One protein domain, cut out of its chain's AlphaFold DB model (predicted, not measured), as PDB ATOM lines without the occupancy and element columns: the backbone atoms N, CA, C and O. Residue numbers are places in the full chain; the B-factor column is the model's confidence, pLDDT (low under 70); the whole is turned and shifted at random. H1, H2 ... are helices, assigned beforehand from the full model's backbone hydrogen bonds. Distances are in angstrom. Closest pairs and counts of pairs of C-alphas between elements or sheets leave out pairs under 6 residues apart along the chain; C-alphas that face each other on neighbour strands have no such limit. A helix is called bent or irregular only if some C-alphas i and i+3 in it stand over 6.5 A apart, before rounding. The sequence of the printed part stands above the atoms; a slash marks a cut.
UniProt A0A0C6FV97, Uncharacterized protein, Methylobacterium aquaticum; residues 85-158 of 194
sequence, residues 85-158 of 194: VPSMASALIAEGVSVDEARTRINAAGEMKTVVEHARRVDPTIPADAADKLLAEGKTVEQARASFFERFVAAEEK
ATOM      1  N   VAL A  85     647.655 410.117 473.503       88.25
ATOM      2  CA  VAL A  85     648.027 411.543 473.467       88.25
ATOM      3  C   VAL A  85     649.316 411.826 474.257       88.25
ATOM      4  O   VAL A  85     649.347 412.722 475.099       88.25
ATOM      5  N   PRO A  86     650.432 411.112 473.990       89.62
ATOM      6  CA  PRO A  86     651.669 411.266 474.763       89.62
ATOM      7  C   PRO A  86     652.265 412.682 474.691       89.62
ATOM      8  O   PRO A  86     652.913 413.120 475.639       89.62
ATOM      9  N   SER A  87     652.013 413.424 473.606       87.69
ATOM     10  CA  SER A  87     652.462 414.811 473.436       87.69
ATOM     11  C   SER A  87     651.858 415.781 474.462       87.69
ATOM     12  O   SER A  87     652.496 416.782 474.785       87.69
ATOM     13  N   MET A  88     650.681 415.476 475.025       87.44
ATOM     14  CA  MET A  88     650.007 416.333 476.009       87.44
ATOM     15  C   MET A  88     650.625 416.264 477.409       87.44
ATOM     16  O   MET A  88     650.427 417.184 478.198       87.44
ATOM     17  N   ALA A  89     651.391 415.215 477.725       91.38
ATOM     18  CA  ALA A  89     651.902 414.993 479.079       91.38
ATOM     19  C   ALA A  89     652.742 416.175 479.584       91.38
ATOM     20  O   ALA A  89     652.549 416.638 480.702       91.38
ATOM     21  N   SER A  90     653.636 416.695 478.739       90.44
ATOM     22  CA  SER A  90     654.504 417.822 479.100       90.44
ATOM     23  C   SER A  90     653.716 419.089 479.447       90.44
ATOM     24  O   SER A  90     654.022 419.735 480.444       90.44
ATOM     25  N   ALA A  91     652.672 419.400 478.672       89.94
ATOM     26  CA  ALA A  91     651.823 420.564 478.893       89.94
ATOM     27  C   ALA A  91     650.991 420.420 480.174       89.94
ATOM     28  O   ALA A  91     651.009 421.315 481.008       89.94
ATOM     29  N   LEU A  92     650.343 419.269 480.386       89.94
ATOM     30  CA  LEU A  92     649.523 419.032 481.582       89.94
ATOM     31  C   LEU A  92     650.362 419.057 482.870       89.94
ATOM     32  O   LEU A  92     649.941 419.621 483.876       89.94
ATOM     33  N   ILE A  93     651.575 418.496 482.831       92.75
ATOM     34  CA  ILE A  93     652.503 418.540 483.968       92.75
ATOM     35  C   ILE A  93     652.994 419.973 484.218       92.75
ATOM     36  O   ILE A  93     653.089 420.386 485.369       92.75
ATOM     37  N   ALA A  94     653.283 420.742 483.162       90.88
ATOM     38  CA  ALA A  94     653.718 422.134 483.288       90.88
ATOM     39  C   ALA A  94     652.604 423.066 483.796       90.88
ATOM     40  O   ALA A  94     652.883 423.985 484.561       90.88
ATOM     41  N   GLU A  95     651.352 422.821 483.399       88.69
ATOM     42  CA  GLU A  95     650.170 423.536 483.894       88.69
ATOM     43  C   GLU A  95     649.843 423.197 485.357       88.69
ATOM     44  O   GLU A  95     649.171 423.978 486.025       88.69
ATOM     45  N   GLY A  96     650.321 422.056 485.868       87.69
ATOM     46  CA  GLY A  96     650.060 421.619 487.240       87.69
ATOM     47  C   GLY A  96     648.607 421.207 487.486       87.69
ATOM     48  O   GLY A  96     648.116 421.358 488.604       87.69
ATOM     49  N   VAL A  97     647.910 420.713 486.455       90.75
ATOM     50  CA  VAL A  97     646.525 420.228 486.592       90.75
ATOM     51  C   VAL A  97     646.454 418.983 487.475       90.75
ATOM     52  O   VAL A  97     647.396 418.190 487.541       90.75
ATOM     53  N   SER A  98     645.309 418.780 488.129       91.50
ATOM     54  CA  SER A  98     645.082 417.562 488.912       91.50
ATOM     55  C   SER A  98     644.993 416.322 488.014       91.50
ATOM     56  O   SER A  98     644.684 416.408 486.823       91.50
ATOM     57  N   VAL A  99     645.223 415.139 488.590       92.31
ATOM     58  CA  VAL A  99     645.105 413.857 487.873       92.31
ATOM     59  C   VAL A  99     643.698 413.665 487.281       92.31
ATOM     60  O   VAL A  99     643.569 413.172 486.159       92.31
ATOM     61  N   ASP A 100     642.649 414.093 487.987       91.25
ATOM     62  CA  ASP A 100     641.256 413.971 487.534       91.25
ATOM     63  C   ASP A 100     640.935 414.914 486.363       91.25
ATOM     64  O   ASP A 100     640.301 414.519 485.374       91.25
ATOM     65  N   GLU A 101     641.427 416.153 486.422       89.38
ATOM     66  CA  GLU A 101     641.316 417.107 485.316       89.38
ATOM     67  C   GLU A 101     642.104 416.631 484.093       89.38
ATOM     68  O   GLU A 101     641.583 416.638 482.972       89.38
ATOM     69  N   ALA A 102     643.336 416.156 484.303       92.31
ATOM     70  CA  ALA A 102     644.164 415.580 483.254       92.31
ATOM     71  C   ALA A 102     643.456 414.397 482.584       92.31
ATOM     72  O   ALA A 102     643.362 414.358 481.359       92.31
ATOM     73  N   ARG A 103     642.885 413.472 483.366       92.81
ATOM     74  CA  ARG A 103     642.126 412.319 482.861       92.81
ATOM     75  C   ARG A 103     640.968 412.746 481.962       92.81
ATOM     76  O   ARG A 103     640.798 412.191 480.880       92.81
ATOM     77  N   THR A 104     640.210 413.755 482.380       91.94
ATOM     78  CA  THR A 104     639.079 414.281 481.602       91.94
ATOM     79  C   THR A 104     639.544 414.858 480.262       91.94
ATOM     80  O   THR A 104     638.986 414.524 479.216       91.94
ATOM     81  N   ARG A 105     640.612 415.667 480.268       90.00
ATOM     82  CA  ARG A 105     641.179 416.261 479.044       90.00
ATOM     83  C   ARG A 105     641.775 415.208 478.104       90.00
ATOM     84  O   ARG A 105     641.579 415.288 476.895       90.00
ATOM     85  N   ILE A 106     642.471 414.215 478.656       93.06
ATOM     86  CA  ILE A 106     643.073 413.102 477.907       93.06
ATOM     87  C   ILE A 106     641.994 412.274 477.209       93.06
ATOM     88  O   ILE A 106     642.137 411.971 476.026       93.06
ATOM     89  N   ASN A 107     640.904 411.950 477.909       91.38
ATOM     90  CA  ASN A 107     639.794 411.197 477.327       91.38
ATOM     91  C   ASN A 107     639.154 411.962 476.160       91.38
ATOM     92  O   ASN A 107     639.013 411.404 475.075       91.38
ATOM     93  N   ALA A 108     638.863 413.256 476.339       88.50
ATOM     94  CA  ALA A 108     638.317 414.095 475.270       88.50
ATOM     95  C   ALA A 108     639.252 414.160 474.044       88.50
ATOM     96  O   ALA A 108     638.805 414.060 472.899       88.50
ATOM     97  N   ALA A 109     640.563 414.276 474.270       89.50
ATOM     98  CA  ALA A 109     641.548 414.307 473.195       89.50
ATOM     99  C   ALA A 109     641.685 412.955 472.465       89.50
ATOM    100  O   ALA A 109     641.787 412.922 471.234       89.50
ATOM    101  N   GLY A 110     641.636 411.836 473.193       89.69
ATOM    102  CA  GLY A 110     641.625 410.488 472.615       89.69
ATOM    103  C   GLY A 110     640.368 410.213 471.784       89.69
ATOM    104  O   GLY A 110     640.445 409.681 470.669       89.69
ATOM    105  N   GLU A 111     639.203 410.649 472.265       90.44
ATOM    106  CA  GLU A 111     637.949 410.569 471.514       90.44
ATOM    107  C   GLU A 111     637.995 411.408 470.232       90.44
ATOM    108  O   GLU A 111     637.592 410.927 469.171       90.44
ATOM    109  N   MET A 112     638.549 412.624 470.295       90.38
ATOM    110  CA  MET A 112     638.731 413.484 469.122       90.38
ATOM    111  C   MET A 112     639.592 412.804 468.050       90.38
ATOM    112  O   MET A 112     639.225 412.791 466.873       90.38
ATOM    113  N   LYS A 113     640.710 412.180 468.445       89.50
ATOM    114  CA  LYS A 113     641.556 411.408 467.522       89.50
ATOM    115  C   LYS A 113     640.798 410.254 466.879       89.50
ATOM    116  O   LYS A 113     640.902 410.070 465.670       89.50
ATOM    117  N   THR A 114     639.994 409.532 467.656       89.88
ATOM    118  CA  THR A 114     639.175 408.420 467.149       89.88
ATOM    119  C   THR A 114     638.141 408.905 466.127       89.88
ATOM    120  O   THR A 114     637.964 408.286 465.078       89.88
ATOM    121  N   VAL A 115     637.489 410.045 466.387       91.44
ATOM    122  CA  VAL A 115     636.540 410.673 465.451       91.44
ATOM    123  C   VAL A 115     637.231 411.075 464.152       91.44
ATOM    124  O   VAL A 115     636.730 410.765 463.073       91.44
ATOM    125  N   VAL A 116     638.391 411.726 464.242       91.25
ATOM    126  CA  VAL A 116     639.167 412.133 463.064       91.25
ATOM    127  C   VAL A 116     639.661 410.920 462.283       91.25
ATOM    128  O   VAL A 116     639.584 410.921 461.058       91.25
ATOM    129  N   GLU A 117     640.128 409.866 462.949       90.81
ATOM    130  CA  GLU A 117     640.558 408.641 462.274       90.81
ATOM    131  C   GLU A 117     639.398 407.982 461.521       90.81
ATOM    132  O   GLU A 117     639.552 407.614 460.356       90.81
ATOM    133  N   HIS A 118     638.222 407.890 462.143       89.50
ATOM    134  CA  HIS A 118     637.025 407.392 461.473       89.50
ATOM    135  C   HIS A 118     636.654 408.267 460.270       89.50
ATOM    136  O   HIS A 118     636.420 407.752 459.178       89.50
ATOM    137  N   ALA A 119     636.665 409.592 460.439       89.50
ATOM    138  CA  ALA A 119     636.394 410.525 459.355       89.50
ATOM    139  C   ALA A 119     637.395 410.358 458.198       89.50
ATOM    140  O   ALA A 119     636.989 410.352 457.041       89.50
ATOM    141  N   ARG A 120     638.680 410.119 458.492       92.81
ATOM    142  CA  ARG A 120     639.728 409.854 457.491       92.81
ATOM    143  C   ARG A 120     639.535 408.553 456.718       92.81
ATOM    144  O   ARG A 120     639.953 408.473 455.567       92.81
ATOM    145  N   ARG A 121     638.932 407.530 457.331       89.81
ATOM    146  CA  ARG A 121     638.583 406.283 456.625       89.81
ATOM    147  C   ARG A 121     637.492 406.514 455.579       89.81
ATOM    148  O   ARG A 121     637.497 405.834 454.561       89.81
ATOM    149  N   VAL A 122     636.587 407.462 455.830       87.81
ATOM    150  CA  VAL A 122     635.515 407.854 454.900       87.81
ATOM    151  C   VAL A 122     636.029 408.850 453.853       87.81
ATOM    152  O   VAL A 122     635.765 408.686 452.668       87.81
ATOM    153  N   ASP A 123     636.807 409.848 454.275       85.62
ATOM    154  CA  ASP A 123     637.412 410.869 453.417       85.62
ATOM    155  C   ASP A 123     638.925 410.994 453.688       85.62
ATOM    156  O   ASP A 123     639.346 411.687 454.625       85.62
ATOM    157  N   PRO A 124     639.770 410.380 452.836       87.50
ATOM    158  CA  PRO A 124     641.224 410.425 452.975       87.50
ATOM    159  C   PRO A 124     641.845 411.824 452.865       87.50
ATOM    160  O   PRO A 124     643.024 411.983 453.185       87.50
ATOM    161  N   THR A 125     641.095 412.839 452.420       88.81
ATOM    162  CA  THR A 125     641.597 414.219 452.318       88.81
ATOM    163  C   THR A 125     641.677 414.930 453.672       88.81
ATOM    164  O   THR A 125     642.292 415.993 453.774       88.81
ATOM    165  N   ILE A 126     641.079 414.361 454.726       89.06
ATOM    166  CA  ILE A 126     641.164 414.906 456.084       89.06
ATOM    167  C   ILE A 126     642.598 414.720 456.613       89.06
ATOM    168  O   ILE A 126     643.132 413.600 456.607       89.06
ATOM    169  N   PRO A 127     643.254 415.797 457.082       87.19
ATOM    170  CA  PRO A 127     644.644 415.715 457.485       87.19
ATOM    171  C   PRO A 127     644.791 414.960 458.812       87.19
ATOM    172  O   PRO A 127     643.902 414.969 459.665       87.19
ATOM    173  N   ALA A 128     645.928 414.286 458.987       80.81
ATOM    174  CA  ALA A 128     646.199 413.484 460.183       80.81
ATOM    175  C   ALA A 128     646.324 414.335 461.462       80.81
ATOM    176  O   ALA A 128     646.063 413.835 462.550       80.81
ATOM    177  N   ASP A 129     646.666 415.618 461.315       84.75
ATOM    178  CA  ASP A 129     646.776 416.603 462.398       84.75
ATOM    179  C   ASP A 129     645.445 417.320 462.713       84.75
ATOM    180  O   ASP A 129     645.415 418.253 463.515       84.75
ATOM    181  N   ALA A 130     644.328 416.907 462.096       86.69
ATOM    182  CA  ALA A 130     643.038 417.570 462.289       86.69
ATOM    183  C   ALA A 130     642.561 417.522 463.749       86.69
ATOM    184  O   ALA A 130     641.963 418.485 464.217       86.69
ATOM    185  N   ALA A 131     642.841 416.437 464.476       86.62
ATOM    186  CA  ALA A 131     642.446 416.316 465.881       86.62
ATOM    187  C   ALA A 131     643.138 417.371 466.752       86.62
ATOM    188  O   ALA A 131     642.480 418.040 467.544       86.62
ATOM    189  N   ASP A 132     644.442 417.571 466.550       84.00
ATOM    190  CA  ASP A 132     645.227 418.543 467.310       84.00
ATOM    191  C   ASP A 132     644.765 419.980 467.011       84.00
ATOM    192  O   ASP A 132     644.647 420.796 467.924       84.00
ATOM    193  N   LYS A 133     644.411 420.277 465.752       86.31
ATOM    194  CA  LYS A 133     643.830 421.574 465.357       86.31
ATOM    195  C   LYS A 133     642.471 421.825 466.003       86.31
ATOM    196  O   LYS A 133     642.247 422.901 466.543       86.31
ATOM    197  N   LEU A 134     641.580 420.834 465.986       86.50
ATOM    198  CA  LEU A 134     640.247 420.953 466.587       86.50
ATOM    199  C   LEU A 134     640.328 421.166 468.104       86.50
ATOM    200  O   LEU A 134     639.581 421.977 468.646       86.50
ATOM    201  N   LEU A 135     641.265 420.488 468.773       85.25
ATOM    202  CA  LEU A 135     641.532 420.692 470.196       85.25
ATOM    203  C   LEU A 135     642.121 422.080 470.477       85.25
ATOM    204  O   LEU A 135     641.693 422.732 471.425       85.25
ATOM    205  N   ALA A 136     643.048 422.563 469.644       82.56
ATOM    206  CA  ALA A 136     643.618 423.907 469.774       82.56
ATOM    207  C   ALA A 136     642.577 425.020 469.550       82.56
ATOM    208  O   ALA A 136     642.639 426.067 470.188       82.56
ATOM    209  N   GLU A 137     641.595 424.782 468.680       85.38
ATOM    210  CA  GLU A 137     640.444 425.667 468.456       85.38
ATOM    211  C   GLU A 137     639.394 425.591 469.582       85.38
ATOM    212  O   GLU A 137     638.413 426.335 469.557       85.38
ATOM    213  N   GLY A 138     639.573 424.700 470.564       82.25
ATOM    214  CA  GLY A 138     638.643 424.505 471.676       82.25
ATOM    215  C   GLY A 138     637.338 423.812 471.282       82.25
ATOM    216  O   GLY A 138     636.352 423.908 472.014       82.25
ATOM    217  N   LYS A 139     637.297 423.123 470.133       86.12
ATOM    218  CA  LYS A 139     636.092 422.413 469.695       86.12
ATOM    219  C   LYS A 139     635.862 421.160 470.526       86.12
ATOM    220  O   LYS A 139     636.789 420.397 470.803       86.12
ATOM    221  N   THR A 140     634.601 420.910 470.865       88.50
ATOM    222  CA  THR A 140     634.218 419.661 471.533       88.50
ATOM    223  C   THR A 140     634.158 418.504 470.537       88.50
ATOM    224  O   THR A 140     634.046 418.698 469.321       88.50
ATOM    225  N   VAL A 141     634.211 417.274 471.051       89.62
ATOM    226  CA  VAL A 141     634.116 416.050 470.240       89.62
ATOM    227  C   VAL A 141     632.806 416.027 469.442       89.62
ATOM    228  O   VAL A 141     632.789 415.633 468.276       89.62
ATOM    229  N   GLU A 142     631.709 416.504 470.028       90.12
ATOM    230  CA  GLU A 142     630.393 416.589 469.390       90.12
ATOM    231  C   GLU A 142     630.380 417.606 468.248       90.12
ATOM    232  O   GLU A 142     629.862 417.309 467.172       90.12
ATOM    233  N   GLN A 143     630.994 418.775 468.445       88.56
ATOM    234  CA  GLN A 143     631.115 419.792 467.397       88.56
ATOM    235  C   GLN A 143     631.952 419.280 466.222       88.56
ATOM    236  O   GLN A 143     631.595 419.493 465.062       88.56
ATOM    237  N   ALA A 144     633.035 418.551 466.505       89.06
ATOM    238  CA  ALA A 144     633.825 417.898 465.472       89.06
ATOM    239  C   ALA A 144     632.990 416.866 464.696       89.06
ATOM    240  O   ALA A 144     632.950 416.922 463.466       89.06
ATOM    241  N   ARG A 145     632.258 415.981 465.391       90.38
ATOM    242  CA  ARG A 145     631.358 414.997 464.758       90.38
ATOM    243  C   ARG A 145     630.313 415.662 463.862       90.38
ATOM    244  O   ARG A 145     630.146 415.223 462.728       90.38
ATOM    245  N   ALA A 146     629.660 416.725 464.336       91.50
ATOM    246  CA  ALA A 146     628.679 417.476 463.554       91.50
ATOM    247  C   ALA A 146     629.306 418.066 462.281       91.50
ATOM    248  O   ALA A 146     628.785 417.863 461.189       91.50
ATOM    249  N   SER A 147     630.481 418.695 462.401       88.31
ATOM    250  CA  SER A 147     631.171 419.295 461.253       88.31
ATOM    251  C   SER A 147     631.587 418.268 460.191       88.31
ATOM    252  O   SER A 147     631.470 418.525 458.992       88.31
ATOM    253  N   PHE A 148     632.040 417.080 460.610       90.81
ATOM    254  CA  PHE A 148     632.362 416.001 459.678       90.81
ATOM    255  C   PHE A 148     631.105 415.422 459.033       90.81
ATOM    256  O   PHE A 148     631.110 415.168 457.831       90.81
ATOM    257  N   PHE A 149     630.021 415.263 459.796       90.56
ATOM    258  CA  PHE A 149     628.747 414.780 459.273       90.56
ATOM    259  C   PHE A 149     628.182 415.708 458.191       90.56
ATOM    260  O   PHE A 149     627.889 415.246 457.092       90.56
ATOM    261  N   GLU A 150     628.107 417.016 458.448       90.19
ATOM    262  CA  GLU A 150     627.644 418.005 457.461       90.19
ATOM    263  C   GLU A 150     628.483 417.970 456.179       90.19
ATOM    264  O   GLU A 150     627.948 418.006 455.068       90.19
ATOM    265  N   ARG A 151     629.805 417.834 456.319       87.38
ATOM    266  CA  ARG A 151     630.715 417.700 455.178       87.38
ATOM    267  C   ARG A 151     630.444 416.430 454.368       87.38
ATOM    268  O   ARG A 151     630.483 416.498 453.140       87.38
ATOM    269  N   PHE A 152     630.183 415.297 455.021       88.38
ATOM    270  CA  PHE A 152     629.859 414.045 454.331       88.38
ATOM    271  C   PHE A 152     628.515 414.119 453.614       88.38
ATOM    272  O   PHE A 152     628.455 413.770 452.439       88.38
ATOM    273  N   VAL A 153     627.483 414.672 454.254       88.44
ATOM    274  CA  VAL A 153     626.173 414.891 453.619       88.44
ATOM    275  C   VAL A 153     626.312 415.778 452.379       88.44
ATOM    276  O   VAL A 153     625.838 415.422 451.303       88.44
ATOM    277  N   ALA A 154     627.049 416.887 452.476       84.50
ATOM    278  CA  ALA A 154     627.279 417.778 451.338       84.50
ATOM    279  C   ALA A 154     628.080 417.117 450.196       84.50
ATOM    280  O   ALA A 154     627.937 417.499 449.031       84.50
ATOM    281  N   ALA A 155     628.955 416.155 450.505       80.88
ATOM    282  CA  ALA A 155     629.667 415.373 449.498       80.88
ATOM    283  C   ALA A 155     628.737 414.352 448.821       80.88
ATOM    284  O   ALA A 155     628.727 414.270 447.592       80.88
ATOM    285  N   GLU A 156     627.912 413.645 449.598       78.88
ATOM    286  CA  GLU A 156     626.921 412.696 449.082       78.88
ATOM    287  C   GLU A 156     625.891 413.376 448.174       78.88
ATOM    288  O   GLU A 156     625.622 412.877 447.080       78.88
ATOM    289  N   GLU A 157     625.382 414.554 448.553       77.00
ATOM    290  CA  GLU A 157     624.456 415.343 447.731       77.00
ATOM    291  C   GLU A 157     625.042 415.694 446.354       77.00
ATOM    292  O   GLU A 157     624.330 415.647 445.349       77.00
ATOM    293  N   LYS A 158     626.347 415.992 446.278       72.69
ATOM    294  CA  LYS A 158     627.040 416.282 445.008       72.69
ATOM    295  C   LYS A 158     627.202 415.048 444.127       72.69
ATOM    296  O   LYS A 158     627.195 415.172 442.905       72.69
TER     297      LYS A 158
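What this domain is: This is residues 85 to 158 of the 194 residues of an uncharacterized protein of Methylobacterium aquaticum (UniProt A0A0C6FV97). One long helix, H2, is the spine of a rod, with the three other helices set along it: H1 folds back near its first part, short H3 packs on its residues 109 to 116, and H4 lies side by side with its residues 108 to 119, running the same way but shifted so that it extends past the end of H2. The contacts are few: H1 touches no helix, and H3 and H4 each touch H2 alone. The printed part has 74 residues with four named helices, in the order H1, H2, H3, H4, and no named strand; the class is all helix. The whole is loose, with a radius of gyration of the C-alphas of 14.1 A, and the C-alphas span 48 by 18 by 17 A.

How they stand to each other: H2, residues 99 to 122, is the longest helix. H4, residues 141 to 158, touches H2 at a shallow tilt of 9 degrees, the same way. Their closest C-alphas, those of Met 112 and Val 141, are 5.4 A apart; H2 touches H4 with residues 108 to 119 alone, and H4 touches H2 with residues 141 to 148 alone. H3, residues 130 to 136, forms a helical hairpin with H2, whose residues 109 to 116 alone touch it. The closest C-alphas of H2 and H3, those of Lys 113 and Ala 131, are 5.3 A apart, and the helices run opposite ways at a shallow tilt of 32 degrees, only just short of steep. H1, residues 86 to 95, is close to H2 but not clearly touching, with the C-alphas of Leu 92 and Ala 102 closest at 6.6 A. H1 and H2 run opposite ways, also at a shallow tilt of 32 degrees, only just short of steep. H3 and H4 are close but not clearly touching, at a steep tilt of 41 degrees; their closest C-alphas, those of Leu 134 and Ala 144, are 7.2 A apart. H1 is apart from H3 and from H4. Every O i to N i+4 pair is within hydrogen-bond range in H2 and H3, against 4 of 6 in H1 and 13 of 14 in H4.

Where its parts are: H2 runs 34.9 A from C-alpha 99 at (645.105, 413.857, 487.873) to C-alpha 122 at (635.515, 407.854, 454.900). H4 measures 26.2 A and ends with C-alpha 158 at (627.040, 416.282, 445.008). H1 begins with C-alpha 86 at (651.669, 411.266, 474.763) and measures 15.4 A; it is irregular, but only just: C-alphas 87 and 90 are 6.7 A apart. H3 measures 9.8 A from C-alpha 130 to C-alpha 136.

The domain as a whole: The two C-alphas farthest apart, those of Gly 96 and Lys 158, are 48.4 A apart. Residues 94 to 100, of which 94 to 95 belong to H1 and 99 to 100 to H2, stand free. The links H1 to H2 and H3 to H4 are tight, and H2 to H3 is short; no link is long. The printed part has no cut. The mean pLDDT of the printed part is 88.3, and no printed residue is under 70.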